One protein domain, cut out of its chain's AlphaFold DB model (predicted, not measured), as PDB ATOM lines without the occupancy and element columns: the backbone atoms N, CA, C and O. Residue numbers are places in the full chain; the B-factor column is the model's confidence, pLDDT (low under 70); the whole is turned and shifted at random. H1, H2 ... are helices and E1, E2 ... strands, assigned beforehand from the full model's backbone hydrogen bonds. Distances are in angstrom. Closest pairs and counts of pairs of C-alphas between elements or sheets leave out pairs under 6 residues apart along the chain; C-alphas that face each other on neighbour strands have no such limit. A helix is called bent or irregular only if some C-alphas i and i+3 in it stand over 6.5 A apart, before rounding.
ATOM      1  N   LYS A 110      33.013  40.978 -41.453       84.25
ATOM      2  CA  LYS A 110      34.246  41.657 -41.049       84.25
ATOM      3  C   LYS A 110      35.417  41.425 -42.004       84.25
ATOM      4  O   LYS A 110      36.344  42.237 -42.007       84.25
ATOM      5  N   LEU A 111      35.401  40.357 -42.805       85.25
ATOM      6  CA  LEU A 111      36.454  40.079 -43.786       85.25
ATOM      7  C   LEU A 111      36.463  41.088 -44.935       85.25
ATOM      8  O   LEU A 111      37.517  41.284 -45.549       85.25
ATOM      9  N   LEU A 112      35.323  41.737 -45.184       85.19
ATOM     10  CA  LEU A 112      35.144  42.763 -46.206       85.19
ATOM     11  C   LEU A 112      35.408  44.183 -45.680       85.19
ATOM     12  O   LEU A 112      35.529  45.108 -46.475       85.19
ATOM     13  N   LEU A 113      35.572  44.384 -44.366       85.12
ATOM     14  CA  LEU A 113      35.855  45.714 -43.803       85.12
ATOM     15  C   LEU A 113      37.084  46.400 -44.416       85.12
ATOM     16  O   LEU A 113      36.982  47.590 -44.710       85.12
ATOM     17  N   PRO A 114      38.226  45.714 -44.650       83.19
ATOM     18  CA  PRO A 114      39.351  46.336 -45.341       83.19
ATOM     19  C   PRO A 114      38.960  46.865 -46.724       83.19
ATOM     20  O   PRO A 114      39.318  47.990 -47.044       83.19
ATOM     21  N   LEU A 115      38.155  46.112 -47.481       83.81
ATOM     22  CA  LEU A 115      37.683  46.505 -48.811       83.81
ATOM     23  C   LEU A 115      36.784  47.750 -48.758       83.81
ATOM     24  O   LEU A 115      36.878  48.613 -49.623       83.81
ATOM     25  N   PHE A 116      35.919  47.864 -47.745       86.19
ATOM     26  CA  PHE A 116      35.019  49.017 -47.614       86.19
ATOM     27  C   PHE A 116      35.696  50.277 -47.087       86.19
ATOM     28  O   PHE A 116      35.177  51.370 -47.289       86.19
ATOM     29  N   CYS A 117      36.801  50.136 -46.360       87.88
ATOM     30  CA  CYS A 117      37.431  51.244 -45.648       87.88
ATOM     31  C   CYS A 117      38.770  51.686 -46.250       87.88
ATOM     32  O   CYS A 117      39.306  52.712 -45.828       87.88
ATOM     33  N   GLU A 118      39.313  50.943 -47.215       84.62
ATOM     34  CA  GLU A 118      40.530  51.319 -47.927       84.62
ATOM     35  C   GLU A 118      40.366  52.681 -48.618       84.62
ATOM     36  O   GLU A 118      39.367  52.963 -49.275       84.62
ATOM     37  N   GLY A 119      41.342  53.570 -48.418       84.06
ATOM     38  CA  GLY A 119      41.336  54.914 -49.003       84.06
ATOM     39  C   GLY A 119      40.369  55.920 -48.361       84.06
ATOM     40  O   GLY A 119      40.370  57.084 -48.764       84.06
ATOM     41  N   ILE A 120      39.580  55.539 -47.348       90.62
ATOM     42  CA  ILE A 120      38.689  56.483 -46.658       90.62
ATOM     43  C   ILE A 120      39.481  57.333 -45.657       90.62
ATOM     44  O   ILE A 120      40.085  56.831 -44.706       90.62
ATOM     45  N   ALA A 121      39.432  58.655 -45.841       91.75
ATOM     46  CA  ALA A 121      40.099  59.607 -44.958       91.75
ATOM     47  C   ALA A 121      39.672  59.418 -43.489       91.75
ATOM     48  O   ALA A 121      38.485  59.352 -43.173       91.75
ATOM     49  N   ASN A 122      40.654  59.385 -42.584       90.00
ATOM     50  CA  ASN A 122      40.484  59.209 -41.134       90.00
ATOM     51  C   ASN A 122      39.909  57.855 -40.678       90.00
ATOM     52  O   ASN A 122      39.640  57.692 -39.486       90.00
ATOM     53  N   VAL A 123      39.780  56.867 -41.566       88.62
ATOM     54  CA  VAL A 123      39.425  55.496 -41.183       88.62
ATOM     55  C   VAL A 123      40.687  54.641 -41.174       88.62
ATOM     56  O   VAL A 123      41.392  54.532 -42.171       88.62
ATOM     57  N   ARG A 124      41.000  54.045 -40.019       85.44
ATOM     58  CA  ARG A 124      42.121  53.108 -39.872       85.44
ATOM     59  C   ARG A 124      41.574  51.694 -39.761       85.44
ATOM     60  O   ARG A 124      40.798  51.413 -38.850       85.44
ATOM     61  N   THR A 125      42.010  50.808 -40.644       83.94
ATOM     62  CA  THR A 125      41.745  49.371 -40.547       83.94
ATOM     63  C   THR A 125      42.978  48.640 -40.015       83.94
ATOM     64  O   THR A 125      44.110  49.057 -40.275       83.94
ATOM     65  N   PRO A 126      42.799  47.569 -39.223       83.94
ATOM     66  CA  PRO A 126      43.921  46.748 -38.793       83.94
ATOM     67  C   PRO A 126      44.568  46.068 -40.005       83.94
ATOM     68  O   PRO A 126      43.868  45.553 -40.883       83.94
ATOM     69  N   LYS A 127      45.907  46.011 -40.032       84.38
ATOM     70  CA  LYS A 127      46.616  45.208 -41.032       84.38
ATOM     71  C   LYS A 127      46.236  43.738 -40.834       84.38
ATOM     72  O   LYS A 127      46.389  43.191 -39.744       84.38
ATOM     73  N   THR A 128      45.710  43.114 -41.884       85.38
ATOM     74  CA  THR A 128      45.303  41.704 -41.862       85.38
ATOM     75  C   THR A 128      46.429  40.865 -42.449       85.38
ATOM     76  O   THR A 128      46.748  41.026 -43.617       85.38
ATOM     77  N   PHE A 129      47.028  39.978 -41.653       86.12
ATOM     78  CA  PHE A 129      48.112  39.092 -42.108       86.12
ATOM     79  C   PHE A 129      47.611  37.739 -42.621       86.12
ATOM     80  O   PHE A 129      48.248  37.116 -43.463       86.12
ATOM     81  N   LEU A 130      46.480  37.273 -42.090       88.12
ATOM     82  CA  LEU A 130      45.890  35.986 -42.425       88.12
ATOM     83  C   LEU A 130      44.376  36.054 -42.243       88.12
ATOM     84  O   LEU A 130      43.888  36.568 -41.235       88.12
ATOM     85  N   THR A 131      43.632  35.504 -43.198       88.75
ATOM     86  CA  THR A 131      42.185  35.280 -43.085       88.75
ATOM     87  C   THR A 131      41.895  33.787 -43.206       88.75
ATOM     88  O   THR A 131      42.386  33.145 -44.130       88.75
ATOM     89  N   ILE A 132      41.082  33.235 -42.300       89.44
ATOM     90  CA  ILE A 132      40.617  31.843 -42.366       89.44
ATOM     91  C   ILE A 132      39.089  31.844 -42.329       89.44
ATOM     92  O   ILE A 132      38.497  32.353 -41.379       89.44
ATOM     93  N   TYR A 133      38.457  31.254 -43.342       87.19
ATOM     94  CA  TYR A 133      37.002  31.140 -43.438       87.19
ATOM     95  C   TYR A 133      36.620  29.787 -44.041       87.19
ATOM     96  O   TYR A 133      37.056  29.469 -45.139       87.19
ATOM     97  N   ASN A 134      35.829  28.970 -43.336       88.69
ATOM     98  CA  ASN A 134      35.396  27.641 -43.805       88.69
ATOM     99  C   ASN A 134      36.538  26.767 -44.378       88.69
ATOM    100  O   ASN A 134      36.390  26.155 -45.432       88.69
ATOM    101  N   ASN A 135      37.687  26.712 -43.691       87.69
ATOM    102  CA  ASN A 135      38.918  26.024 -44.131       87.69
ATOM    103  C   ASN A 135      39.574  26.572 -45.414       87.69
ATOM    104  O   ASN A 135      40.498  25.948 -45.936       87.69
ATOM    105  N   ILE A 136      39.154  27.743 -45.886       89.12
ATOM    106  CA  ILE A 136      39.795  28.518 -46.950       89.12
ATOM    107  C   ILE A 136      40.723  29.539 -46.290       89.12
ATOM    108  O   ILE A 136      40.326  30.216 -45.338       89.12
ATOM    109  N   TRP A 137      41.964  29.625 -46.766       90.56
ATOM    110  CA  TRP A 137      43.006  30.457 -46.169       90.56
ATOM    111  C   TRP A 137      43.417  31.523 -47.176       90.56
ATOM    112  O   TRP A 137      43.684  31.199 -48.331       90.56
ATOM    113  N   PHE A 138      43.489  32.774 -46.733       89.00
ATOM    114  CA  PHE A 138      43.956  33.886 -47.551       89.00
ATOM    115  C   PHE A 138      45.109  34.616 -46.881       89.00
ATOM    116  O   PHE A 138      45.089  34.810 -45.661       89.00
ATOM    117  N   ASP A 139      46.076  35.045 -47.684       88.94
ATOM    118  CA  ASP A 139      47.189  35.877 -47.235       88.94
ATOM    119  C   ASP A 139      46.803  37.356 -47.003       88.94
ATOM    120  O   ASP A 139      45.633  37.742 -47.097       88.94
ATOM    121  N   GLU A 140      47.796  38.198 -46.687       86.12
ATOM    122  CA  GLU A 140      47.611  39.645 -46.486       86.12
ATOM    123  C   GLU A 140      47.084  40.378 -47.730       86.12
ATOM    124  O   GLU A 140      46.379  41.378 -47.600       86.12
ATOM    125  N   ASN A 141      47.355  39.840 -48.921       85.12
ATOM    126  CA  ASN A 141      46.930  40.374 -50.213       85.12
ATOM    127  C   ASN A 141      45.631  39.717 -50.717       85.12
ATOM    128  O   ASN A 141      45.240  39.925 -51.863       85.12
ATOM    129  N   LYS A 142      44.953  38.930 -49.866       85.38
ATOM    130  CA  LYS A 142      43.723  38.186 -50.184       85.38
ATOM    131  C   LYS A 142      43.894  37.112 -51.269       85.38
ATOM    132  O   LYS A 142      42.903  36.679 -51.858       85.38
ATOM    133  N   ASN A 143      45.109  36.611 -51.488       89.12
ATOM    134  CA  ASN A 143      45.348  35.449 -52.345       89.12
ATOM    135  C   ASN A 143      45.046  34.154 -51.593       89.12
ATOM    136  O   ASN A 143      45.360  34.030 -50.409       89.12
ATOM    137  N   LEU A 144      44.488  33.169 -52.295       90.94
ATOM    138  CA  LEU A 144      44.251  31.832 -51.756       90.94
ATOM    139  C   LEU A 144      45.584  31.123 -51.465       90.94
ATOM    140  O   LEU A 144      46.421  30.987 -52.358       90.94
ATOM    141  N   ILE A 145      45.752  30.624 -50.242       91.00
ATOM    142  CA  ILE A 145      46.940  29.879 -49.805       91.00
ATOM    143  C   ILE A 145      46.561  28.531 -49.183       91.00
ATOM    144  O   ILE A 145      45.434  28.306 -48.743       91.00
ATOM    145  N   SER A 146      47.516  27.607 -49.138       88.12
ATOM    146  CA  SER A 146      47.376  26.324 -48.453       88.12
ATOM    147  C   SER A 146      47.812  26.422 -46.988       88.12
ATOM    148  O   SER A 146      48.637  27.252 -46.606       88.12
ATOM    149  N   LYS A 147      47.324  25.496 -46.153       83.88
ATOM    150  CA  LYS A 147      47.714  25.394 -44.735       83.88
ATOM    151  C   LYS A 147      49.233  25.263 -44.529       83.88
ATOM    152  O   LYS A 147      49.751  25.731 -43.521       83.88
ATOM    153  N   GLN A 148      49.947  24.635 -45.468       82.88
ATOM    154  CA  GLN A 148      51.405  24.471 -45.392       82.88
ATOM    155  C   GLN A 148      52.136  25.802 -45.603       82.88
ATOM    156  O   GLN A 148      53.089  26.097 -44.889       82.88
ATOM    157  N   GLN A 149      51.656  26.644 -46.523       79.38
ATOM    158  CA  GLN A 149      52.259  27.952 -46.811       79.38
ATOM    159  C   GLN A 149      52.168  28.915 -45.617       79.38
ATOM    160  O   GLN A 149      53.027  29.775 -45.443       79.38
ATOM    161  N   VAL A 150      51.172  28.729 -44.751       77.06
ATOM    162  CA  VAL A 150      50.950  29.566 -43.563       77.06
ATOM    163  C   VAL A 150      52.011  29.334 -42.487       77.06
ATOM    164  O   VAL A 150      52.328  30.251 -41.741       77.06
ATOM    165  N   GLN A 151      52.627  28.148 -42.424       67.81
ATOM    166  CA  GLN A 151      53.710  27.878 -41.465       67.81
ATOM    167  C   GLN A 151      54.946  28.763 -41.709       67.81
ATOM    168  O   GLN A 151      55.740  28.978 -40.796       67.81
ATOM    169  N   ASN A 152      55.067  29.325 -42.916       64.94
ATOM    170  CA  ASN A 152      56.128  30.251 -43.297       64.94
ATOM    171  C   ASN A 152      55.748  31.728 -43.085       64.94
ATOM    172  O   ASN A 152      56.610  32.597 -43.222       64.94
ATOM    173  N   TYR A 153      54.492  32.031 -42.730       65.38
ATOM    174  CA  TYR A 153      54.050  33.389 -42.410       65.38
ATOM    175  C   TYR A 153      54.574  33.790 -41.028       65.38
ATOM    176  O   TYR A 153      53.944  33.568 -39.995       65.38
ATOM    177  N   ARG A 154      55.761  34.398 -41.003       57.88
ATOM    178  CA  ARG A 154      56.253  35.116 -39.826       57.88
ATOM    179  C   ARG A 154      55.584  36.483 -39.817       57.88
ATOM    180  O   ARG A 154      55.923  37.336 -40.630       57.88
ATOM    181  N   GLY A 155      54.615  36.679 -38.924       51.97
ATOM    182  CA  GLY A 155      54.119  38.017 -38.617       51.97
ATOM    183  C   GLY A 155      55.305  38.855 -38.156       51.97
ATOM    184  O   GLY A 155      55.871  38.574 -37.104       51.97
ATOM    185  N   GLY A 156      55.739  39.800 -38.987       51.56
ATOM    186  CA  GLY A 156      56.773  40.752 -38.609       51.56
ATOM    187  C   GLY A 156      56.273  41.552 -37.413       51.56
ATOM    188  O   GLY A 156      55.356  42.361 -37.562       51.56
ATOM    189  N   CYS A 157      56.832  41.264 -36.241       39.03
ATOM    190  CA  CYS A 157      56.841  42.173 -35.106       39.03
ATOM    191  C   CYS A 157      58.141  42.970 -35.153       39.03
ATOM    192  O   CYS A 157      59.197  42.330 -35.364       39.03
TER     193      CYS A 157
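Overview. This is residues 110 to 157 of the 157 residues of an uncharacterized protein of Streptococcus gordonii (UniProt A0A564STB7). With little regular structure, this loose, flat piece has a small antiparallel hairpin, E1 and E2, between helices H1 and H2; residues 118 to 123 stick out. The printed part has 48 residues, under half in named elements, ordered H1, E1, E2, H2; the class is mixed. The C-alphas span 37 by 27 by 13 A, with radius of gyration 12.2 A.

Arrangement. H1, residues 110 to 117, is irregular: C-alphas 111 and 114 are 7.1 A apart, and 2 of 4 O i to N i+4 pairs are within hydrogen-bond range. In the hairpin of E1, residues 131 to 133, and E2, residues 136 to 138, N 131 and O 138 are within hydrogen-bond range, 2.9 A. The closest C-alphas of E2 and H2, residues 147 to 150, are Trp 137 and Lys 147, 7.1 A.

Along the chain. H1 runs 11.1 A from C-alpha 110 (34.246, 41.657, -41.049); H2 ends at C-alpha 150 (50.950, 29.566, -43.563).

Size, cuts and confidence. The H1 to E1 link is long; residues 151 to 157 have pLDDT under 70.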